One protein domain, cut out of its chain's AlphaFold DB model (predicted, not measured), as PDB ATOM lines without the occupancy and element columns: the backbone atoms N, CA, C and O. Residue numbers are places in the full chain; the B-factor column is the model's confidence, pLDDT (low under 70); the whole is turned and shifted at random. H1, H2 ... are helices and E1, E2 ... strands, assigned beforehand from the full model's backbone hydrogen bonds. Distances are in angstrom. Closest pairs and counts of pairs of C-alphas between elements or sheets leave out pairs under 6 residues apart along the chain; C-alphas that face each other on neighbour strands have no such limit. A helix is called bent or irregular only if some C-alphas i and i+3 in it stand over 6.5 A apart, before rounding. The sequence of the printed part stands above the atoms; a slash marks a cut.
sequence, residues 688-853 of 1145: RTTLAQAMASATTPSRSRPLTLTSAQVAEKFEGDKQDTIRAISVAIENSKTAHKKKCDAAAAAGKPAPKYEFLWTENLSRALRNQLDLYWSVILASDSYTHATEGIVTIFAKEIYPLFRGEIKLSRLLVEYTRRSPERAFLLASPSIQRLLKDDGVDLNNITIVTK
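This is residues 688 to 853 of the 1145 residues of the protein "HUN domain-containing protein" of Ancylostoma ceylanicum (UniProt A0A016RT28). A very long helix, H2, makes the long axis; H3 folds back along part of its first half, and H4 folds back in turn from the end of H3 and comes to H2 with its own last residues, 804 to 805, while the later part of H2 and the link at residues 749 to 762 reach beyond the other helices as an arm. On the side of H3 and H4 away from H2 sit the short helices H5, H6 and H7, and beyond H5 and H6 a small cap of H1 and the two-strand sheet of E1 and E2. The printed part has 166 residues with seven named helices and two named strands, in the order E1, H1, H2, H3, H4, H5, H6, H7, E2; the class is mostly helix, and the sheet, order E1 - E2, is antiparallel. The whole is compact by its radius of gyration of the C-alphas, 17.7 A, yet elongated, with spans of 59 by 36 by 29 A.

The sheet joins E1, residues 688 to 690, and E2, residues 849 to 852; C-alpha 688 is at (11.435, 47.191, -30.603) and C-alpha 852 at (13.497, 41.118, -28.878). H1, residues 691 to 697, follows E1 by a tight link. H2, residues 711 to 748, is 54.8 A long, from C-alpha 711 at (36.810, 15.541, -21.747) to C-alpha 748 at (38.211, 58.860, -55.294). H3, residues 763 to 780, is 25.3 A long, and H4, residues 786 to 805, is 27.4 A. H4 has a kink of 26 degrees near residue 799; it is neither bent nor irregular, but only just: C-alphas 800 and 803 are 6.4 A apart. H5, residues 811 to 821, is 15.5 A long. H6, residues 823 to 830, is 12.7 A long and irregular, with C-alphas 824 and 827 7.6 A apart. H7, residues 832 to 840, is 12.3 A long.

In the sheet, N 689 and O 850 are 3.1 A apart and N 850 and O 689 2.8 A, both within hydrogen-bond range; C-alphas 690 and 849 face each other at 4.4 A. The closest C-alphas of H1 and E2, those of Leu 691 and Thr 849, are 6.0 A apart. H1 and H6 touch, about perpendicular at 86 degrees, closest at the C-alphas of Met 695 and Ala 826, 4.5 A. H5 and H6 form a helical hairpin at a shallow tilt of 30 degrees, opposite ways; their closest C-alphas, Thr 819 and Ala 826, are 5.1 A apart. H5 and H7 only just touch, with 3 pairs of C-alphas within 8 A, the closest Ser 812 and Leu 838 at 5.7 A. H4 and H5 also only just touch, with 3 pairs, the closest Tyr 802 and Leu 811 at 6.6 A. H3 and H4 form a helical hairpin, opposite ways at a steep tilt of 37 degrees, only just past shallow; the closest C-alphas, Ile 780 and Ala 789, are 5.9 A apart. H2 and H3 form another, opposite ways at a shallow tilt of 31 degrees; H2 touches H3 with residues 718 to 732 alone, closest at the C-alphas of Ala 728 and Leu 765, 4.8 A. H4 touches H2 with residues 804 to 805 alone, at a steep tilt of 51 degrees, closest at the C-alphas of Phe 805 and Ile 729, 6.6 A. H2 is apart from H5, H6 and H7, for instance. Every O i to N i+4 pair is within hydrogen-bond range in H1, H2, H3 and H5; the counts are 11 of 16 in H4, 3 of 5 in H7 and 0 of 4 in H6, where 4 of 5 O i to N i+3 pairs are within range.

The C-alphas farthest apart, those of Thr 710 and Gly 751, are 60.3 A apart. The printed part has no cut. The links H1 to H2, residues 698 to 710, and H2 to H3, residues 749 to 762, are long. The mean pLDDT of the printed part is 83.3; residues 699 to 709, 780 to 788 and 852 to 853 are under 70.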
ATOM      1  N   ARG A 688      10.031  46.803 -30.378       72.56
ATOM      2  CA  ARG A 688      11.435  47.191 -30.603       72.56
ATOM      3  C   ARG A 688      12.020  47.638 -29.257       72.56
ATOM      4  O   ARG A 688      11.302  48.246 -28.465       72.56
ATOM      5  N   THR A 689      13.290  47.333 -29.014       82.75
ATOM      6  CA  THR A 689      13.940  47.457 -27.697       82.75
ATOM      7  C   THR A 689      15.369  47.957 -27.905       82.75
ATOM      8  O   THR A 689      16.037  47.505 -28.834       82.75
ATOM      9  N   THR A 690      15.867  48.891 -27.091       87.88
ATOM     10  CA  THR A 690      17.275  49.337 -27.197       87.88
ATOM     11  C   THR A 690      18.222  48.282 -26.622       87.88
ATOM     12  O   THR A 690      17.822  47.483 -25.778       87.88
ATOM     13  N   LEU A 691      19.492  48.260 -27.030       85.69
ATOM     14  CA  LEU A 691      20.476  47.320 -26.480       85.69
ATOM     15  C   LEU A 691      20.725  47.577 -24.980       85.69
ATOM     16  O   LEU A 691      20.948  46.630 -24.230       85.69
ATOM     17  N   ALA A 692      20.579  48.828 -24.527       85.38
ATOM     18  CA  ALA A 692      20.522  49.180 -23.107       85.38
ATOM     19  C   ALA A 692      19.317  48.538 -22.388       85.38
ATOM     20  O   ALA A 692      19.481  47.885 -21.359       85.38
ATOM     21  N   GLN A 693      18.108  48.651 -22.948       83.69
ATOM     22  CA  GLN A 693      16.903  48.037 -22.378       83.69
ATOM     23  C   GLN A 693      16.961  46.500 -22.425       83.69
ATOM     24  O   GLN A 693      16.486  45.834 -21.508       83.69
ATOM     25  N   ALA A 694      17.592  45.929 -23.454       84.75
ATOM     26  CA  ALA A 694      17.843  44.499 -23.553       84.75
ATOM     27  C   ALA A 694      18.819  44.024 -22.468       84.75
ATOM     28  O   ALA A 694      18.498  43.066 -21.773       84.75
ATOM     29  N   MET A 695      19.935  44.732 -22.241       86.94
ATOM     30  CA  MET A 695      20.843  44.479 -21.112       86.94
ATOM     31  C   MET A 695      20.092  44.523 -19.770       86.94
ATOM     32  O   MET A 695      20.262  43.619 -18.960       86.94
ATOM     33  N   ALA A 696      19.210  45.509 -19.570       82.38
ATOM     34  CA  ALA A 696      18.439  45.665 -18.332       82.38
ATOM     35  C   ALA A 696      17.325  44.611 -18.130       82.38
ATOM     36  O   ALA A 696      16.808  44.472 -17.025       82.38
ATOM     37  N   SER A 697      16.938  43.883 -19.185       79.75
ATOM     38  CA  SER A 697      15.912  42.821 -19.143       79.75
ATOM     39  C   SER A 697      16.465  41.396 -19.281       79.75
ATOM     40  O   SER A 697      15.769  40.431 -18.960       79.75
ATOM     41  N   ALA A 698      17.713  41.243 -19.733       74.25
ATOM     42  CA  ALA A 698      18.381  39.960 -19.900       74.25
ATOM     43  C   ALA A 698      18.713  39.349 -18.530       74.25
ATOM     44  O   ALA A 698      19.754  39.619 -17.934       74.25
ATOM     45  N   THR A 699      17.809  38.508 -18.029       62.12
ATOM     46  CA  THR A 699      18.025  37.741 -16.797       62.12
ATOM     47  C   THR A 699      19.046  36.627 -17.040       62.12
ATOM     48  O   THR A 699      19.126  36.060 -18.130       62.12
ATOM     49  N   THR A 700      19.841  36.303 -16.021       60.25
ATOM     50  CA  THR A 700      20.903  35.293 -16.101       60.25
ATOM     51  C   THR A 700      20.326  33.898 -16.403       60.25
ATOM     52  O   THR A 700      19.403  33.477 -15.698       60.25
ATOM     53  N   PRO A 701      20.848  33.141 -17.388       59.06
ATOM     54  CA  PRO A 701      20.339  31.805 -17.692       59.06
ATOM     55  C   PRO A 701      20.614  30.831 -16.536       59.06
ATOM     56  O   PRO A 701      21.734  30.750 -16.031       59.06
ATOM     57  N   SER A 702      19.597  30.067 -16.131       52.16
ATOM     58  CA  SER A 702      19.726  29.028 -15.099       52.16
ATOM     59  C   SER A 702      20.715  27.936 -15.522       52.16
ATOM     60  O   SER A 702      20.746  27.583 -16.701       52.16
ATOM     61  N   ARG A 703      21.465  27.370 -14.561       49.22
ATOM     62  CA  ARG A 703      22.529  26.363 -14.773       49.22
ATOM     63  C   ARG A 703      22.076  25.229 -15.703       49.22
ATOM     64  O   ARG A 703      21.423  24.281 -15.272       49.22
ATOM     65  N   SER A 704      22.443  25.330 -16.978       55.72
ATOM     66  CA  SER A 704      22.206  24.285 -17.969       55.72
ATOM     67  C   SER A 704      23.021  23.042 -17.632       55.72
ATOM     68  O   SER A 704      24.121  23.138 -17.085       55.72
ATOM     69  N   ARG A 705      22.497  21.871 -17.996       47.56
ATOM     70  CA  ARG A 705      23.158  20.587 -17.768       47.56
ATOM     71  C   ARG A 705      24.592  20.565 -18.334       47.56
ATOM     72  O   ARG A 705      24.768  20.977 -19.483       47.56
ATOM     73  N   PRO A 706      25.591  20.008 -17.620       52.91
ATOM     74  CA  PRO A 706      26.869  19.665 -18.239       52.91
ATOM     75  C   PRO A 706      26.669  18.724 -19.440       52.91
ATOM     76  O   PRO A 706      25.872  17.779 -19.392       52.91
ATOM     77  N   LEU A 707      27.411  18.988 -20.518       56.44
ATOM     78  CA  LEU A 707      27.356  18.220 -21.762       56.44
ATOM     79  C   LEU A 707      27.722  16.748 -21.524       56.44
ATOM     80  O   LEU A 707      28.724  16.443 -20.882       56.44
ATOM     81  N   THR A 708      26.964  15.820 -22.114       59.44
ATOM     82  CA  THR A 708      27.252  14.375 -22.066       59.44
ATOM     83  C   THR A 708      28.339  13.984 -23.079       59.44
ATOM     84  O   THR A 708      28.117  13.145 -23.955       59.44
ATOM     85  N   LEU A 709      29.493  14.644 -22.994       68.31
ATOM     86  CA  LEU A 709      30.691  14.421 -23.806       68.31
ATOM     87  C   LEU A 709      31.858  14.051 -22.886       68.31
ATOM     88  O   LEU A 709      31.931  14.522 -21.752       68.31
ATOM     89  N   THR A 710      32.792  13.231 -23.365       79.44
ATOM     90  CA  THR A 710      34.047  13.007 -22.630       79.44
ATOM     91  C   THR A 710      34.933  14.253 -22.698       79.44
ATOM     92  O   THR A 710      34.835  15.041 -23.638       79.44
ATOM     93  N   SER A 711      35.849  14.425 -21.741       74.94
ATOM     94  CA  SER A 711      36.810  15.541 -21.747       74.94
ATOM     95  C   SER A 711      37.613  15.629 -23.052       74.94
ATOM     96  O   SER A 711      37.827  16.723 -23.569       74.94
ATOM     97  N   ALA A 712      37.974  14.481 -23.637       79.12
ATOM     98  CA  ALA A 712      38.615  14.403 -24.950       79.12
ATOM     99  C   ALA A 712      37.714  14.929 -26.087       79.12
ATOM    100  O   ALA A 712      38.175  15.715 -26.907       79.12
ATOM    101  N   GLN A 713      36.427  14.563 -26.106       82.75
ATOM    102  CA  GLN A 713      35.461  15.049 -27.105       82.75
ATOM    103  C   GLN A 713      35.178  16.552 -26.967       82.75
ATOM    104  O   GLN A 713      34.978  17.235 -27.969       82.75
ATOM    105  N   VAL A 714      35.171  17.078 -25.737       81.81
ATOM    106  CA  VAL A 714      35.064  18.525 -25.495       81.81
ATOM    107  C   VAL A 714      36.299  19.241 -26.044       81.81
ATOM    108  O   VAL A 714      36.138  20.206 -26.782       81.81
ATOM    109  N   ALA A 715      37.510  18.752 -25.755       82.06
ATOM    110  CA  ALA A 715      38.757  19.346 -26.245       82.06
ATOM    111  C   ALA A 715      38.890  19.293 -27.782       82.06
ATOM    112  O   ALA A 715      39.276  20.285 -28.399       82.06
ATOM    113  N   GLU A 716      38.519  18.172 -28.408       87.31
ATOM    114  CA  GLU A 716      38.498  18.014 -29.868       87.31
ATOM    115  C   GLU A 716      37.520  18.999 -30.526       87.31
ATOM    116  O   GLU A 716      37.897  19.730 -31.446       87.31
ATOM    117  N   LYS A 717      36.280  19.088 -30.016       86.69
ATOM    118  CA  LYS A 717      35.285  20.046 -30.521       86.69
ATOM    119  C   LYS A 717      35.747  21.494 -30.331       86.69
ATOM    120  O   LYS A 717      35.572  22.308 -31.232       86.69
ATOM    121  N   PHE A 718      36.353  21.800 -29.186       89.38
ATOM    122  CA  PHE A 718      36.828  23.133 -28.824       89.38
ATOM    123  C   PHE A 718      37.913  23.646 -29.775       89.38
ATOM    124  O   PHE A 718      37.799  24.762 -30.281       89.38
ATOM    125  N   GLU A 719      38.927  22.831 -30.082       91.00
ATOM    126  CA  GLU A 719      39.927  23.211 -31.085       91.00
ATOM    127  C   GLU A 719      39.297  23.286 -32.490       91.00
ATOM    128  O   GLU A 719      39.630  24.187 -33.255       91.00
ATOM    129  N   GLY A 720      38.313  22.437 -32.808       91.50
ATOM    130  CA  GLY A 720      37.517  22.534 -34.038       91.50
ATOM    131  C   GLY A 720      36.794  23.880 -34.213       91.50
ATOM    132  O   GLY A 720      37.054  24.593 -35.186       91.50
ATOM    133  N   ASP A 721      35.934  24.263 -33.260       91.69
ATOM    134  CA  ASP A 721      35.172  25.527 -33.292       91.69
ATOM    135  C   ASP A 721      36.104  26.757 -33.306       91.69
ATOM    136  O   ASP A 721      35.817  27.775 -33.945       91.69
ATOM    137  N   LYS A 722      37.247  26.662 -32.616       90.56
ATOM    138  CA  LYS A 722      38.304  27.681 -32.590       90.56
ATOM    139  C   LYS A 722      38.990  27.823 -33.951       90.56
ATOM    140  O   LYS A 722      39.149  28.946 -34.426       90.56
ATOM    141  N   GLN A 723      39.336  26.724 -34.623       93.94
ATOM    142  CA  GLN A 723      39.898  26.763 -35.980       93.94
ATOM    143  C   GLN A 723      38.888  27.297 -37.009       93.94
ATOM    144  O   GLN A 723      39.266  28.074 -37.887       93.94
ATOM    145  N   ASP A 724      37.599  26.964 -36.884       93.56
ATOM    146  CA  ASP A 724      36.547  27.578 -37.706       93.56
ATOM    147  C   ASP A 724      36.386  29.076 -37.437       93.56
ATOM    148  O   ASP A 724      36.231  29.857 -38.378       93.56
ATOM    149  N   THR A 725      36.510  29.510 -36.183       93.38
ATOM    150  CA  THR A 725      36.476  30.934 -35.827       93.38
ATOM    151  C   THR A 725      37.698  31.683 -36.366       93.38
ATOM    152  O   THR A 725      37.537  32.744 -36.969       93.38
ATOM    153  N   ILE A 726      38.906  31.114 -36.282       94.38
ATOM    154  CA  ILE A 726      40.130  31.673 -36.892       94.38
ATOM    155  C   ILE A 726      39.972  31.815 -38.417       94.38
ATOM    156  O   ILE A 726      40.311  32.864 -38.980       94.38
ATOM    157  N   ARG A 727      39.416  30.796 -39.094       94.81
ATOM    158  CA  ARG A 727      39.085  30.856 -40.530       94.81
ATOM    159  C   ARG A 727      38.073  31.965 -40.827       94.81
ATOM    160  O   ARG A 727      38.313  32.789 -41.711       94.81
ATOM    161  N   ALA A 728      36.969  32.022 -40.085       95.06
ATOM    162  CA  ALA A 728      35.888  32.974 -40.326       95.06
ATOM    163  C   ALA A 728      36.294  34.433 -40.045       95.06
ATOM    164  O   ALA A 728      35.915  35.321 -40.811       95.06
ATOM    165  N   ILE A 729      37.109  34.685 -39.012       94.06
ATOM    166  CA  ILE A 729      37.713  36.000 -38.735       94.06
ATOM    167  C   ILE A 729      38.648  36.402 -39.878       94.06
ATOM    168  O   ILE A 729      38.531  37.508 -40.399       94.06
ATOM    169  N   SER A 730      39.531  35.502 -40.324       93.81
ATOM    170  CA  SER A 730      40.483  35.797 -41.404       93.81
ATOM    171  C   SER A 730      39.773  36.198 -42.702       93.81
ATOM    172  O   SER A 730      40.091  37.238 -43.280       93.81
ATOM    173  N   VAL A 731      38.743  35.440 -43.093       94.25
ATOM    174  CA  VAL A 731      37.895  35.737 -44.258       94.25
ATOM    175  C   VAL A 731      37.095  37.034 -44.065       94.25
ATOM    176  O   VAL A 731      36.918  37.791 -45.018       94.25
ATOM    177  N   ALA A 732      36.615  37.339 -42.856       93.94
ATOM    178  CA  ALA A 732      35.905  38.591 -42.590       93.94
ATOM    179  C   ALA A 732      36.826  39.824 -42.686       93.94
ATOM    180  O   ALA A 732      36.413  40.836 -43.251       93.94
ATOM    181  N   ILE A 733      38.078  39.738 -42.221       93.44
ATOM    182  CA  ILE A 733      39.079  40.810 -42.374       93.44
ATOM    183  C   ILE A 733      39.404  41.037 -43.857       93.44
ATOM    184  O   ILE A 733      39.371  42.173 -44.324       93.44
ATOM    185  N   GLU A 734      39.674  39.975 -44.619       93.38
ATOM    186  CA  GLU A 734      39.994  40.074 -46.052       93.38
ATOM    187  C   GLU A 734      38.846  40.709 -46.855       93.38
ATOM    188  O   GLU A 734      39.064  41.629 -47.650       93.38
ATOM    189  N   ASN A 735      37.605  40.291 -46.583       92.56
ATOM    190  CA  ASN A 735      36.415  40.904 -47.174       92.56
ATOM    191  C   ASN A 735      36.236  42.367 -46.738       92.56
ATOM    192  O   ASN A 735      35.893  43.198 -47.576       92.56
ATOM    193  N   SER A 736      36.505  42.704 -45.472       93.00
ATOM    194  CA  SER A 736      36.415  44.083 -44.961       93.00
ATOM    195  C   SER A 736      37.416  45.010 -45.651       93.00
ATOM    196  O   SER A 736      37.027  46.068 -46.141       93.00
ATOM    197  N   LYS A 737      38.678  44.587 -45.799       92.75
ATOM    198  CA  LYS A 737      39.704  45.349 -46.533       92.75
ATOM    199  C   LYS A 737      39.389  45.469 -48.018       92.75
ATOM    200  O   LYS A 737      39.527  46.550 -48.582       92.75
ATOM    201  N   THR A 738      38.904  44.399 -48.641       93.25
ATOM    202  CA  THR A 738      38.500  44.415 -50.056       93.25
ATOM    203  C   THR A 738      37.297  45.334 -50.291       93.25
ATOM    204  O   THR A 738      37.259  46.063 -51.282       93.25
ATOM    205  N   ALA A 739      36.321  45.338 -49.379       92.12
ATOM    206  CA  ALA A 739      35.165  46.228 -49.431       92.12
ATOM    207  C   ALA A 739      35.551  47.686 -49.148       92.12
ATOM    208  O   ALA A 739      35.088  48.578 -49.855       92.12
ATOM    209  N   HIS A 740      36.419  47.943 -48.164       92.69
ATOM    210  CA  HIS A 740      36.908  49.288 -47.863       92.69
ATOM    211  C   HIS A 740      37.750  49.860 -49.000       92.69
ATOM    212  O   HIS A 740      37.453  50.966 -49.437       92.69
ATOM    213  N   LYS A 741      38.691  49.090 -49.566       93.75
ATOM    214  CA  LYS A 741      39.435  49.514 -50.758       93.75
ATOM    215  C   LYS A 741      38.479  49.895 -51.891       93.75
ATOM    216  O   LYS A 741      38.552  51.015 -52.374       93.75
ATOM    217  N   LYS A 742      37.499  49.045 -52.227       93.75
ATOM    218  CA  LYS A 742      36.482  49.369 -53.247       93.75
ATOM    219  C   LYS A 742      35.651  50.614 -52.908       93.75
ATOM    220  O   LYS A 742      35.323  51.374 -53.814       93.75
ATOM    221  N   LYS A 743      35.316  50.846 -51.632       92.31
ATOM    222  CA  LYS A 743      34.654  52.083 -51.174       92.31
ATOM    223  C   LYS A 743      35.563  53.314 -51.350       92.31
ATOM    224  O   LYS A 743      35.057  54.364 -51.726       92.31
ATOM    225  N   CYS A 744      36.871  53.198 -51.109       92.00
ATOM    226  CA  CYS A 744      37.853  54.265 -51.326       92.00
ATOM    227  C   CYS A 744      38.098  54.543 -52.812       92.00
ATOM    228  O   CYS A 744      38.013  55.696 -53.220       92.00
ATOM    229  N   ASP A 745      38.316  53.505 -53.624       92.88
ATOM    230  CA  ASP A 745      38.491  53.609 -55.077       92.88
ATOM    231  C   ASP A 745      37.263  54.302 -55.714       92.88
ATOM    232  O   ASP A 745      37.399  55.223 -56.519       92.88
ATOM    233  N   ALA A 746      36.048  53.929 -55.284       92.50
ATOM    234  CA  ALA A 746      34.799  54.554 -55.727       92.50
ATOM    235  C   ALA A 746      34.579  55.977 -55.178       92.50
ATOM    236  O   ALA A 746      33.933  56.787 -55.841       92.50
ATOM    237  N   ALA A 747      35.092  56.302 -53.986       93.12
ATOM    238  CA  ALA A 747      35.046  57.663 -53.450       93.12
ATOM    239  C   ALA A 747      36.000  58.590 -54.218       93.12
ATOM    240  O   ALA A 747      35.576  59.661 -54.645       93.12
ATOM    241  N   ALA A 748      37.230  58.140 -54.485       92.12
ATOM    242  CA  ALA A 748      38.211  58.860 -55.294       92.12
ATOM    243  C   ALA A 748      37.688  59.119 -56.718       92.12
ATOM    244  O   ALA A 748      37.690  60.261 -57.171       92.12
ATOM    245  N   ALA A 749      37.127  58.097 -57.377       91.69
ATOM    246  CA  ALA A 749      36.488  58.235 -58.690       91.69
ATOM    247  C   ALA A 749      35.258  59.171 -58.699       91.69
ATOM    248  O   ALA A 749      34.843  59.627 -59.761       91.69
ATOM    249  N   ALA A 750      34.676  59.465 -57.532       91.06
ATOM    250  CA  ALA A 750      33.549  60.382 -57.360       91.06
ATOM    251  C   ALA A 750      33.943  61.741 -56.742       91.06
ATOM    252  O   ALA A 750      33.050  62.500 -56.363       91.06
ATOM    253  N   GLY A 751      35.242  62.035 -56.583       90.06
ATOM    254  CA  GLY A 751      35.737  63.273 -55.963       90.06
ATOM    255  C   GLY A 751      35.390  63.430 -54.474       90.06
ATOM    256  O   GLY A 751      35.339  64.548 -53.966       90.06
ATOM    257  N   LYS A 752      35.097  62.331 -53.769       92.62
ATOM    258  CA  LYS A 752      34.631  62.324 -52.371       92.62
ATOM    259  C   LYS A 752      35.751  61.923 -51.404       92.62
ATOM    260  O   LYS A 752      36.582  61.084 -51.758       92.62
ATOM    261  N   PRO A 753      35.761  62.459 -50.168       88.31
ATOM    262  CA  PRO A 753      36.746  62.081 -49.157       88.31
ATOM    263  C   PRO A 753      36.668  60.584 -48.832       88.31
ATOM    264  O   PRO A 753      35.594  59.977 -48.871       88.31
ATOM    265  N   ALA A 754      37.817  59.995 -48.491       86.50
ATOM    266  CA  ALA A 754      37.928  58.565 -48.229       86.50
ATOM    267  C   ALA A 754      36.995  58.130 -47.073       86.50
ATOM    268  O   ALA A 754      37.062  58.694 -45.977       86.50
ATOM    269  N   PRO A 755      36.119  57.128 -47.279       89.00
ATOM    270  CA  PRO A 755      35.188  56.684 -46.252       89.00
ATOM    271  C   PRO A 755      35.921  55.992 -45.098       89.00
ATOM    272  O   PRO A 755      36.903  55.273 -45.299       89.00
ATOM    273  N   LYS A 756      35.410  56.169 -43.873       87.25
ATOM    274  CA  LYS A 756      35.944  55.511 -42.670       87.25
ATOM    275  C   LYS A 756      35.911  53.983 -42.824       87.25
ATOM    276  O   LYS A 756      34.991  53.434 -43.435       87.25
ATOM    277  N   TYR A 757      36.911  53.304 -42.257       88.00
ATOM    278  CA  TYR A 757      36.950  51.841 -42.234       88.00
ATOM    279  C   TYR A 757      35.765  51.283 -41.437       88.00
ATOM    280  O   TYR A 757      35.444  51.771 -40.354       88.00
ATOM    281  N   GLU A 758      35.119  50.259 -41.984       86.06
ATOM    282  CA  GLU A 758      33.937  49.622 -41.408       86.06
ATOM    283  C   GLU A 758      34.102  48.106 -41.532       86.06
ATOM    284  O   GLU A 758      34.115  47.564 -42.639       86.06
ATOM    285  N   PHE A 759      34.251  47.426 -40.394       91.12
ATOM    286  CA  PHE A 759      34.433  45.979 -40.359       91.12
ATOM    287  C   PHE A 759      33.136  45.244 -40.736       91.12
ATOM    288  O   PHE A 759      32.095  45.400 -40.090       91.12
ATOM    289  N   LEU A 760      33.204  44.412 -41.777       87.69
ATOM    290  CA  LEU A 760      32.057  43.750 -42.385       87.69
ATOM    291  C   LEU A 760      31.734  42.421 -41.686       87.69
ATOM    292  O   LEU A 760      32.341  41.378 -41.938       87.69
ATOM    293  N   TRP A 761      30.708  42.446 -40.837       87.56
ATOM    294  CA  TRP A 761      30.216  41.275 -40.112       87.56
ATOM    295  C   TRP A 761      29.530  40.246 -41.019       87.56
ATOM    296  O   TRP A 761      28.334  40.346 -41.303       87.56
ATOM    297  N   THR A 762      30.269  39.207 -41.414       87.81
ATOM    298  CA  THR A 762      29.715  38.057 -42.144       87.81
ATOM    299  C   THR A 762      28.861  37.165 -41.234       87.81
ATOM    300  O   THR A 762      29.105  37.052 -40.028       87.81
ATOM    301  N   GLU A 763      27.857  36.488 -41.799       86.81
ATOM    302  CA  GLU A 763      27.029  35.568 -41.005       86.81
ATOM    303  C   GLU A 763      27.836  34.356 -40.517       86.81
ATOM    304  O   GLU A 763      27.678  33.950 -39.367       86.81
ATOM    305  N   ASN A 764      28.769  33.855 -41.339       89.56
ATOM    306  CA  ASN A 764      29.680  32.763 -40.980       89.56
ATOM    307  C   ASN A 764      30.551  33.114 -39.766       89.56
ATOM    308  O   ASN A 764      30.661  32.293 -38.860       89.56
ATOM    309  N   LEU A 765      31.103  34.335 -39.702       92.12
ATOM    310  CA  LEU A 765      31.818  34.826 -38.518       92.12
ATOM    311  C   LEU A 765      30.920  34.794 -37.281       92.12
ATOM    312  O   LEU A 765      31.314  34.274 -36.240       92.12
ATOM    313  N   SER A 766      29.696  35.314 -37.397       88.69
ATOM    314  CA  SER A 766      28.786  35.351 -36.253       88.69
ATOM    315  C   SER A 766      28.343  33.953 -35.799       88.69
ATOM    316  O   SER A 766      28.162  33.738 -34.605       88.69
ATOM    317  N   ARG A 767      28.219  32.989 -36.722       90.25
ATOM    318  CA  ARG A 767      27.903  31.588 -36.416       90.25
ATOM    319  C   ARG A 767      29.077  30.868 -35.753       90.25
ATOM    320  O   ARG A 767      28.853  30.186 -34.763       90.25
ATOM    321  N   ALA A 768      30.298  31.042 -36.257       92.25
ATOM    322  CA  ALA A 768      31.495  30.443 -35.667       92.25
ATOM    323  C   ALA A 768      31.723  30.959 -34.234       92.25
ATOM    324  O   ALA A 768      31.825  30.158 -33.307       92.25
ATOM    325  N   LEU A 769      31.645  32.284 -34.037       90.31
ATOM    326  CA  LEU A 769      31.718  32.901 -32.709       90.31
ATOM    327  C   LEU A 769      30.623  32.387 -31.767       90.31
ATOM    328  O   LEU A 769      30.941  32.021 -30.640       90.31
ATOM    329  N   ARG A 770      29.353  32.314 -32.211       88.44
ATOM    330  CA  ARG A 770      28.272  31.724 -31.398       88.44
ATOM    331  C   ARG A 770      28.606  30.282 -31.008       88.44
ATOM    332  O   ARG A 770      28.659  30.010 -29.820       88.44
ATOM    333  N   ASN A 771      28.937  29.410 -31.962       89.62
ATOM    334  CA  ASN A 771      29.263  28.003 -31.694       89.62
ATOM    335  C   ASN A 771      30.416  27.826 -30.686       89.62
ATOM    336  O   ASN A 771      30.310  27.002 -29.775       89.62
ATOM    337  N   GLN A 772      31.505  28.589 -30.842       89.06
ATOM    338  CA  GLN A 772      32.657  28.521 -29.941       89.06
ATOM    339  C   GLN A 772      32.263  28.997 -28.531       89.06
ATOM    340  O   GLN A 772      32.549  28.327 -27.539       89.06
ATOM    341  N   LEU A 773      31.549  30.122 -28.433       86.56
ATOM    342  CA  LEU A 773      31.111  30.709 -27.162       86.56
ATOM    343  C   LEU A 773      30.021  29.887 -26.468       86.56
ATOM    344  O   LEU A 773      30.048  29.788 -25.247       86.56
ATOM    345  N   ASP A 774      29.123  29.234 -27.206       85.75
ATOM    346  CA  ASP A 774      28.156  28.262 -26.677       85.75
ATOM    347  C   ASP A 774      28.872  27.109 -25.958       85.75
ATOM    348  O   ASP A 774      28.427  26.664 -24.897       85.75
ATOM    349  N   LEU A 775      30.008  26.653 -26.501       84.19
ATOM    350  CA  LEU A 775      30.831  25.621 -25.877       84.19
ATOM    351  C   LEU A 775      31.559  26.145 -24.629       84.19
ATOM    352  O   LEU A 775      31.506  25.474 -23.599       84.19
ATOM    353  N   TYR A 776      32.154  27.348 -24.665       82.94
ATOM    354  CA  TYR A 776      32.715  27.979 -23.454       82.94
ATOM    355  C   TYR A 776      31.643  28.144 -22.362       82.94
ATOM    356  O   TYR A 776      31.888  27.746 -21.228       82.94
ATOM    357  N   TRP A 777      30.445  28.653 -22.680       80.75
ATOM    358  CA  TRP A 777      29.328  28.747 -21.725       80.75
ATOM    359  C   TRP A 777      28.978  27.377 -21.133       80.75
ATOM    360  O   TRP A 777      28.883  27.244 -19.917       80.75
ATOM    361  N   SER A 778      28.848  26.349 -21.975       77.44
ATOM    362  CA  SER A 778      28.488  24.989 -21.546       77.44
ATOM    363  C   SER A 778      29.530  24.326 -20.633       77.44
ATOM    364  O   SER A 778      29.182  23.434 -19.860       77.44
ATOM    365  N   VAL A 779      30.800  24.735 -20.726       75.38
ATOM    366  CA  VAL A 779      31.901  24.229 -19.888       75.38
ATOM    367  C   VAL A 779      32.085  25.083 -18.631       75.38
ATOM    368  O   VAL A 779      32.244  24.540 -17.543       75.38
ATOM    369  N   ILE A 780      32.024  26.411 -18.747       68.81
ATOM    370  CA  ILE A 780      32.295  27.345 -17.643       68.81
ATOM    371  C   ILE A 780      31.111  27.428 -16.666       68.81
ATOM    372  O   ILE A 780      31.326  27.534 -15.464       68.81
ATOM    373  N   LEU A 781      29.860  27.276 -17.126       61.16
ATOM    374  CA  LEU A 781      28.680  27.189 -16.242       61.16
ATOM    375  C   LEU A 781      28.609  25.882 -15.425       61.16
ATOM    376  O   LEU A 781      27.706  25.710 -14.601       61.16
ATOM    377  N   ALA A 782      29.558  24.959 -15.617       55.97
ATOM    378  CA  ALA A 782      29.762  23.864 -14.677       55.97
ATOM    379  C   ALA A 782      30.372  24.358 -13.350       55.97
ATOM    380  O   ALA A 782      30.109  23.741 -12.322       55.97
ATOM    381  N   SER A 783      31.134  25.460 -13.355       55.38
ATOM    382  CA  SER A 783      31.779  26.057 -12.178       55.38
ATOM    383  C   SER A 783      30.790  26.849 -11.314       55.38
ATOM    384  O   SER A 783      29.965  27.600 -11.829       55.38
ATOM    385  N   ASP A 784      30.891  26.735  -9.988       49.81
ATOM    386  CA  ASP A 784      29.840  27.170  -9.052       49.81
ATOM    387  C   ASP A 784      29.785  28.692  -8.747       49.81
ATOM    388  O   ASP A 784      29.315  29.096  -7.686       49.81
ATOM    389  N   SER A 785      30.229  29.566  -9.665       60.88
ATOM    390  CA  SER A 785      30.066  31.028  -9.537       60.88
ATOM    391  C   SER A 785      29.845  31.733 -10.880       60.88
ATOM    392  O   SER A 785      30.700  31.736 -11.768       60.88
ATOM    393  N   TYR A 786      28.689  32.390 -11.007       60.59
ATOM    394  CA  TYR A 786      28.253  33.044 -12.242       60.59
ATOM    395  C   TYR A 786      29.029  34.331 -12.571       60.59
ATOM    396  O   TYR A 786      29.321  34.583 -13.736       60.59
ATOM    397  N   THR A 787      29.423  35.128 -11.575       64.69
ATOM    398  CA  THR A 787      30.203  36.362 -11.802       64.69
ATOM    399  C   THR A 787      31.614  36.061 -12.314       64.69
ATOM    400  O   THR A 787      32.150  36.788 -13.151       64.69
ATOM    401  N   HIS A 788      32.203  34.941 -11.886       67.38
ATOM    402  CA  HIS A 788      33.446  34.435 -12.466       67.38
ATOM    403  C   HIS A 788      33.233  33.841 -13.867       67.38
ATOM    404  O   HIS A 788      34.117  33.973 -14.712       67.38
ATOM    405  N   ALA A 789      32.059  33.270 -14.164       72.12
ATOM    406  CA  ALA A 789      31.716  32.832 -15.518       72.12
ATOM    407  C   ALA A 789      31.582  34.010 -16.504       72.12
ATOM    408  O   ALA A 789      32.097  33.928 -17.622       72.12
ATOM    409  N   THR A 790      30.957  35.124 -16.096       75.75
ATOM    410  CA  THR A 790      30.848  36.323 -16.943       75.75
ATOM    411  C   THR A 790      32.212  36.959 -17.194       75.75
ATOM    412  O   THR A 790      32.598  37.094 -18.354       75.75
ATOM    413  N   GLU A 791      32.990  37.273 -16.150       80.81
ATOM    414  CA  GLU A 791      34.326  37.868 -16.331       80.81
ATOM    415  C   GLU A 791      35.294  36.899 -17.034       80.81
ATOM    416  O   GLU A 791      36.150  37.334 -17.805       80.81
ATOM    417  N   GLY A 792      35.135  35.584 -16.852       81.62
ATOM    418  CA  GLY A 792      35.882  34.557 -17.580       81.62
ATOM    419  C   GLY A 792      35.627  34.600 -19.089       81.62
ATOM    420  O   GLY A 792      36.573  34.610 -19.874       81.62
ATOM    421  N   ILE A 793      34.368  34.712 -19.519       82.94
ATOM    422  CA  ILE A 793      34.016  34.772 -20.949       82.94
ATOM    423  C   ILE A 793      34.363  36.131 -21.572       82.94
ATOM    424  O   ILE A 793      34.787  36.185 -22.728       82.94
ATOM    425  N   VAL A 794      34.304  37.218 -20.802       84.00
ATOM    426  CA  VAL A 794      34.869  38.519 -21.206       84.00
ATOM    427  C   VAL A 794      36.396  38.441 -21.334       84.00
ATOM    428  O   VAL A 794      36.964  38.970 -22.291       84.00
ATOM    429  N   THR A 795      37.068  37.703 -20.446       85.44
ATOM    430  CA  THR A 795      38.515  37.445 -20.517       85.44
ATOM    431  C   THR A 795      38.889  36.620 -21.750       85.44
ATOM    432  O   THR A 795      39.864  36.955 -22.419       85.44
ATOM    433  N   ILE A 796      38.106  35.598 -22.109       85.88
ATOM    434  CA  ILE A 796      38.263  34.826 -23.355       85.88
ATOM    435  C   ILE A 796      38.076  35.731 -24.580       85.88
ATOM    436  O   ILE A 796      38.889  35.702 -25.507       85.88
ATOM    437  N   PHE A 797      37.066  36.607 -24.566       86.81
ATOM    438  CA  PHE A 797      36.890  37.613 -25.614       86.81
ATOM    439  C   PHE A 797      38.124  38.509 -25.768       86.81
ATOM    440  O   PHE A 797      38.580  38.715 -26.889       86.81
ATOM    441  N   ALA A 798      38.681  39.011 -24.664       87.75
ATOM    442  CA  ALA A 798      39.818  39.928 -24.674       87.75
ATOM    443  C   ALA A 798      41.169  39.254 -24.994       87.75
ATOM    444  O   ALA A 798      42.011  39.874 -25.644       87.75
ATOM    445  N   LYS A 799      41.392  38.007 -24.549       87.75
ATOM    446  CA  LYS A 799      42.689  37.306 -24.651       87.75
ATOM    447  C   LYS A 799      42.786  36.300 -25.796       87.75
ATOM    448  O   LYS A 799      43.874  36.132 -26.335       87.75
ATOM    449  N   GLU A 800      41.695  35.632 -26.170       87.62
ATOM    450  CA  GLU A 800      41.709  34.586 -27.205       87.62
ATOM    451  C   GLU A 800      41.071  35.059 -28.513       87.62
ATOM    452  O   GLU A 800      41.635  34.837 -29.581       87.62
ATOM    453  N   ILE A 801      39.922  35.742 -28.451       90.25
ATOM    454  CA  ILE A 801      39.162  36.126 -29.653       90.25
ATOM    455  C   ILE A 801      39.672  37.447 -30.246       90.25
ATOM    456  O   ILE A 801      39.959  37.522 -31.440       90.25
ATOM    457  N   TYR A 802      39.803  38.496 -29.433       91.44
ATOM    458  CA  TYR A 802      40.161  39.846 -29.881       91.44
ATOM    459  C   TYR A 802      41.514  39.940 -30.619       91.44
ATOM    460  O   TYR A 802      41.544  40.573 -31.679       91.44
ATOM    461  N   PRO A 803      42.609  39.271 -30.195       92.38
ATOM    462  CA  PRO A 803      43.880  39.319 -30.928       92.38
ATOM    463  C   PRO A 803      43.791  38.774 -32.363       92.38
ATOM    464  O   PRO A 803      44.504  39.252 -33.247       92.38
ATOM    465  N   LEU A 804      42.876  37.834 -32.639       89.94
ATOM    466  CA  LEU A 804      42.659  37.289 -33.988       89.94
ATOM    467  C   LEU A 804      42.164  38.355 -34.975       89.94
ATOM    468  O   LEU A 804      42.445  38.260 -36.173       89.94
ATOM    469  N   PHE A 805      41.475  39.387 -34.474       90.12
ATOM    470  CA  PHE A 805      41.017  40.526 -35.268       90.12
ATOM    471  C   PHE A 805      42.131  41.520 -35.618       90.12
ATOM    472  O   PHE A 805      41.870  42.423 -36.400       90.12
ATOM    473  N   ARG A 806      43.356  41.387 -35.084       87.94
ATOM    474  CA  ARG A 806      44.535  42.211 -35.446       87.94
ATOM    475  C   ARG A 806      44.311  43.739 -35.407       87.94
ATOM    476  O   ARG A 806      44.921  44.469 -36.178       87.94
ATOM    477  N   GLY A 807      43.435  44.219 -34.519       84.62
ATOM    478  CA  GLY A 807      43.097  45.647 -34.374       84.62
ATOM    479  C   GLY A 807      42.063  46.192 -35.374       84.62
ATOM    480  O   GLY A 807      41.731  47.370 -35.322       84.62
ATOM    481  N   GLU A 808      41.507  45.353 -36.254       86.75
ATOM    482  CA  GLU A 808      40.544  45.745 -37.302       86.75
ATOM    483  C   GLU A 808      39.157  46.144 -36.751       86.75
ATOM    484  O   GLU A 808      38.328  46.707 -37.465       86.75
ATOM    485  N   ILE A 809      38.883  45.843 -35.479       89.44
ATOM    486  CA  ILE A 809      37.678  46.232 -34.738       89.44
ATOM    487  C   ILE A 809      38.064  46.503 -33.278       89.44
ATOM    488  O   ILE A 809      38.904  45.793 -32.730       89.44
ATOM    489  N   LYS A 810      37.451  47.503 -32.629       89.31
ATOM    490  CA  LYS A 810      37.623  47.745 -31.184       89.31
ATOM    491  C   LYS A 810      36.919  46.665 -30.351       89.31
ATOM    492  O   LYS A 810      35.856  46.183 -30.746       89.31
ATOM    493  N   LEU A 811      37.459  46.333 -29.174       89.44
ATOM    494  CA  LEU A 811      36.886  45.323 -28.268       89.44
ATOM    495  C   LEU A 811      35.450  45.673 -27.821       89.44
ATOM    496  O   LEU A 811      34.582  44.801 -27.809       89.44
ATOM    497  N   SER A 812      35.175  46.952 -27.552       88.50
ATOM    498  CA  SER A 812      33.829  47.499 -27.309       88.50
ATOM    499  C   SER A 812      32.848  47.141 -28.433       88.50
ATOM    500  O   SER A 812      31.818  46.503 -28.213       88.50
ATOM    501  N   ARG A 813      33.198  47.503 -29.673       88.38
ATOM    502  CA  ARG A 813      32.386  47.297 -30.876       88.38
ATOM    503  C   ARG A 813      32.216  45.810 -31.204       88.38
ATOM    504  O   ARG A 813      31.148  45.428 -31.679       88.38
ATOM    505  N   LEU A 814      33.222  44.983 -30.912       89.56
ATOM    506  CA  LEU A 814      33.173  43.522 -31.029       89.56
ATOM    507  C   LEU A 814      32.123  42.911 -30.084       89.56
ATOM    508  O   LEU A 814      31.261  42.158 -30.540       89.56
ATOM    509  N   LEU A 815      32.144  43.278 -28.798       88.94
ATOM    510  CA  LEU A 815      31.158  42.824 -27.806       88.94
ATOM    511  C   LEU A 815      29.743  43.331 -28.105       88.94
ATOM    512  O   LEU A 815      28.773  42.583 -27.962       88.94
ATOM    513  N   VAL A 816      29.620  44.581 -28.552       89.69
ATOM    514  CA  VAL A 816      28.338  45.180 -28.940       89.69
ATOM    515  C   VAL A 816      27.741  44.474 -30.154       89.69
ATOM    516  O   VAL A 816      26.578  44.101 -30.108       89.69
ATOM    517  N   GLU A 817      28.498  44.219 -31.225       88.19
ATOM    518  CA  GLU A 817      27.963  43.495 -32.392       88.19
ATOM    519  C   GLU A 817      27.657  42.018 -32.103       88.19
ATOM    520  O   GLU A 817      26.707  41.471 -32.665       88.19
ATOM    521  N   TYR A 818      28.400  41.386 -31.190       87.94
ATOM    522  CA  TYR A 818      28.081  40.048 -30.695       87.94
ATOM    523  C   TYR A 818      26.749  40.028 -29.926       87.94
ATOM    524  O   TYR A 818      25.834  39.300 -30.304       87.94
ATOM    525  N   THR A 819      26.593  40.868 -28.902       88.00
ATOM    526  CA  THR A 819      25.365  40.932 -28.079       88.00
ATOM    527  C   THR A 819      24.157  41.494 -28.839       88.00
ATOM    528  O   THR A 819      23.036  41.047 -28.619       88.00
ATOM    529  N   ARG A 820      24.361  42.365 -29.836       87.38
ATOM    530  CA  ARG A 820      23.320  42.796 -30.792       87.38
ATOM    531  C   ARG A 820      22.779  41.638 -31.649       87.38
ATOM    532  O   ARG A 820      21.653  41.716 -32.137       87.38
ATOM    533  N   ARG A 821      23.573  40.578 -31.850       84.56
ATOM    534  CA  ARG A 821      23.205  39.342 -32.572       84.56
ATOM    535  C   ARG A 821      22.793  38.184 -31.646       84.56
ATOM    536  O   ARG A 821      22.236  37.211 -32.143       84.56
ATOM    537  N   SER A 822      23.052  38.313 -30.347       84.19
ATOM    538  CA  SER A 822      22.729  37.369 -29.268       84.19
ATOM    539  C   SER A 822      22.119  38.148 -28.085       84.19
ATOM    540  O   SER A 822      22.799  38.380 -27.080       84.19
ATOM    541  N   PRO A 823      20.865  38.642 -28.207       82.75
ATOM    542  CA  PRO A 823      20.220  39.476 -27.186       82.75
ATOM    543  C   PRO A 823      20.060  38.764 -25.838       82.75
ATOM    544  O   PRO A 823      20.114  39.408 -24.794       82.75
ATOM    545  N   GLU A 824      19.958  37.433 -25.839       82.94
ATOM    546  CA  GLU A 824      19.974  36.582 -24.644       82.94
ATOM    547  C   GLU A 824      21.292  36.663 -23.850       82.94
ATOM    548  O   GLU A 824      21.367  36.191 -22.719       82.94
ATOM    549  N   ARG A 825      22.329  37.291 -24.423       84.19
ATOM    550  CA  ARG A 825      23.637  37.556 -23.803       84.19
ATOM    551  C   ARG A 825      23.901  39.042 -23.563       84.19
ATOM    552  O   ARG A 825      25.017  39.399 -23.188       84.19
ATOM    553  N   ALA A 826      22.903  39.913 -23.737       87.69
ATOM    554  CA  ALA A 826      23.049  41.355 -23.521       87.69
ATOM    555  C   ALA A 826      23.481  41.709 -22.083       87.69
ATOM    556  O   ALA A 826      24.165  42.715 -21.895       87.69
ATOM    557  N   PHE A 827      23.186  40.849 -21.098       85.31
ATOM    558  CA  PHE A 827      23.676  40.972 -19.718       85.31
ATOM    559  C   PHE A 827      25.209  41.080 -19.619       85.31
ATOM    560  O   PHE A 827      25.710  41.667 -18.665       85.31
ATOM    561  N   LEU A 828      25.980  40.566 -20.594       85.19
ATOM    562  CA  LEU A 828      27.442  40.706 -20.602       85.19
ATOM    563  C   LEU A 828      27.873  42.177 -20.585       85.19
ATOM    564  O   LEU A 828      28.857  42.520 -19.937       85.19
ATOM    565  N   LEU A 829      27.114  43.060 -21.244       87.56
ATOM    566  CA  LEU A 829      27.406  44.495 -21.276       87.56
ATOM    567  C   LEU A 829      27.186  45.188 -19.915       87.56
ATOM    568  O   LEU A 829      27.584  46.341 -19.763       87.56
ATOM    569  N   ALA A 830      26.583  44.509 -18.932       84.62
ATOM    570  CA  ALA A 830      26.389  45.028 -17.578       84.62
ATOM    571  C   ALA A 830      27.647  44.930 -16.690       84.62
ATOM    572  O   ALA A 830      27.660  45.499 -15.602       84.62
ATOM    573  N   SER A 831      28.708  44.235 -17.127       84.00
ATOM    574  CA  SER A 831      29.970  44.180 -16.373       84.00
ATOM    575  C   SER A 831      30.582  45.584 -16.206       84.00
ATOM    576  O   SER A 831      30.758  46.284 -17.211       84.00
ATOM    577  N   PRO A 832      31.020  45.985 -14.993       82.44
ATOM    578  CA  PRO A 832      31.750  47.240 -14.769       82.44
ATOM    579  C   PRO A 832      33.059  47.360 -15.571       82.44
ATOM    580  O   PRO A 832      33.566  48.465 -15.787       82.44
ATOM    581  N   SER A 833      33.628  46.239 -16.022       83.19
ATOM    582  CA  SER A 833      34.777  46.206 -16.935       83.19
ATOM    583  C   SER A 833      34.383  46.672 -18.344       83.19
ATOM    584  O   SER A 833      35.117  47.426 -18.977       83.19
ATOM    585  N   ILE A 834      33.194  46.281 -18.815       85.81
ATOM    586  CA  ILE A 834      32.684  46.617 -20.151       85.81
ATOM    587  C   ILE A 834      32.021  47.997 -20.174       85.81
ATOM    588  O   ILE A 834      32.212  48.736 -21.135       85.81
ATOM    589  N   GLN A 835      31.301  48.389 -19.121       86.81
ATOM    590  CA  GLN A 835      30.672  49.715 -19.047       86.81
ATOM    591  C   GLN A 835      31.696  50.858 -19.104       86.81
ATOM    592  O   GLN A 835      31.435  51.867 -19.758       86.81
ATOM    593  N   ARG A 836      32.882  50.687 -18.496       86.19
ATOM    594  CA  ARG A 836      34.010  51.623 -18.659       86.19
ATOM    595  C   ARG A 836      34.481  51.668 -20.112       86.19
ATOM    596  O   ARG A 836      34.376  52.714 -20.737       86.19
ATOM    597  N   LEU A 837      34.830  50.515 -20.687       87.25
ATOM    598  CA  LEU A 837      35.285  50.400 -22.077       87.25
ATOM    599  C   LEU A 837      34.296  50.999 -23.104       87.25
ATOM    600  O   LEU A 837      34.714  51.569 -24.108       87.25
ATOM    601  N   LEU A 838      32.984  50.886 -22.867       88.19
ATOM    602  CA  LEU A 838      31.950  51.514 -23.698       88.19
ATOM    603  C   LEU A 838      31.912  53.039 -23.545       88.19
ATOM    604  O   LEU A 838      31.718  53.735 -24.539       88.19
ATOM    605  N   LYS A 839      32.106  53.554 -22.325       86.56
ATOM    606  CA  LYS A 839      32.176  54.992 -22.041       86.56
ATOM    607  C   LYS A 839      33.427  55.618 -22.664       86.56
ATOM    608  O   LYS A 839      33.312  56.655 -23.310       86.56
ATOM    609  N   ASP A 840      34.573  54.954 -22.533       87.31
ATOM    610  CA  ASP A 840      35.867  55.397 -23.065       87.31
ATOM    611  C   ASP A 840      35.863  55.452 -24.608       87.31
ATOM    612  O   ASP A 840      36.464  56.341 -25.210       87.31
ATOM    613  N   ASP A 841      35.125  54.546 -25.262       85.81
ATOM    614  CA  ASP A 841      34.919  54.537 -26.718       85.81
ATOM    615  C   ASP A 841      33.712  55.369 -27.207       85.81
ATOM    616  O   ASP A 841      33.449  55.404 -28.413       85.81
ATOM    617  N   GLY A 842      32.969  56.032 -26.311       83.12
ATOM    618  CA  GLY A 842      31.809  56.870 -26.656       83.12
ATOM    619  C   GLY A 842      30.595  56.104 -27.208       83.12
ATOM    620  O   GLY A 842      29.826  56.648 -28.001       83.12
ATOM    621  N   VAL A 843      30.420  54.832 -26.837       83.94
ATOM    622  CA  VAL A 843      29.393  53.936 -27.396       83.94
ATOM    623  C   VAL A 843      28.114  53.953 -26.554       83.94
ATOM    624  O   VAL A 843      27.958  53.175 -25.613       83.94
ATOM    625  N   ASP A 844      27.154  54.797 -26.934       81.44
ATOM    626  CA  ASP A 844      25.816  54.794 -26.335       81.44
ATOM    627  C   ASP A 844      24.958  53.612 -26.836       81.44
ATOM    628  O   ASP A 844      24.607  53.510 -28.015       81.44
ATOM    629  N   LEU A 845      24.583  52.729 -25.906       84.50
ATOM    630  CA  LEU A 845      23.748  51.549 -26.148       84.50
ATOM    631  C   LEU A 845      22.259  51.875 -26.368       84.50
ATOM    632  O   LEU A 845      21.515  51.005 -26.828       84.50
ATOM    633  N   ASN A 846      21.804  53.093 -26.056       83.88
ATOM    634  CA  ASN A 846      20.418  53.510 -26.287       83.88
ATOM    635  C   ASN A 846      20.133  53.709 -27.781       83.88
ATOM    636  O   ASN A 846      19.084  53.292 -28.269       83.88
ATOM    637  N   ASN A 847      21.105  54.233 -28.533       82.12
ATOM    638  CA  ASN A 847      20.999  54.435 -29.984       82.12
ATOM    639  C   ASN A 847      21.022  53.123 -30.796       82.12
ATOM    640  O   ASN A 847      20.777  53.126 -32.003       82.12
ATOM    641  N   ILE A 848      21.303  51.983 -30.157       83.00
ATOM    642  CA  ILE A 848      21.393  50.674 -30.809       83.00
ATOM    643  C   ILE A 848      20.069  49.928 -30.616       83.00
ATOM    644  O   ILE A 848      19.857  49.256 -29.610       83.00
ATOM    645  N   THR A 849      19.166  50.030 -31.591       83.19
ATOM    646  CA  THR A 849      17.891  49.287 -31.578       83.19
ATOM    647  C   THR A 849      18.101  47.815 -31.942       83.19
ATOM    648  O   THR A 849      18.796  47.497 -32.909       83.19
ATOM    649  N   ILE A 850      17.445  46.914 -31.208       81.44
ATOM    650  CA  ILE A 850      17.387  45.476 -31.486       81.44
ATOM    651  C   ILE A 850      15.940  44.950 -31.458       81.44
ATOM    652  O   ILE A 850      15.009  45.615 -30.998       81.44
ATOM    653  N   VAL A 851      15.746  43.735 -31.980       74.25
ATOM    654  CA  VAL A 851      14.438  43.067 -32.049       74.25
ATOM    655  C   VAL A 851      14.408  41.918 -31.045       74.25
ATOM    656  O   VAL A 851      15.012  40.871 -31.264       74.25
ATOM    657  N   THR A 852      13.695  42.117 -29.938       60.28
ATOM    658  CA  THR A 852      13.497  41.118 -28.878       60.28
ATOM    659  C   THR A 852      12.120  40.472 -29.001       60.28
ATOM    660  O   THR A 852      11.117  41.180 -29.103       60.28
ATOM    661  N   LYS A 853      12.037  39.140 -28.921       46.44
ATOM    662  CA  LYS A 853      10.749  38.468 -28.687       46.44
ATOM    663  C   LYS A 853      10.310  38.733 -27.243       46.44
ATOM    664  O   LYS A 853      11.149  38.794 -26.350       46.44
TER     665      LYS A 853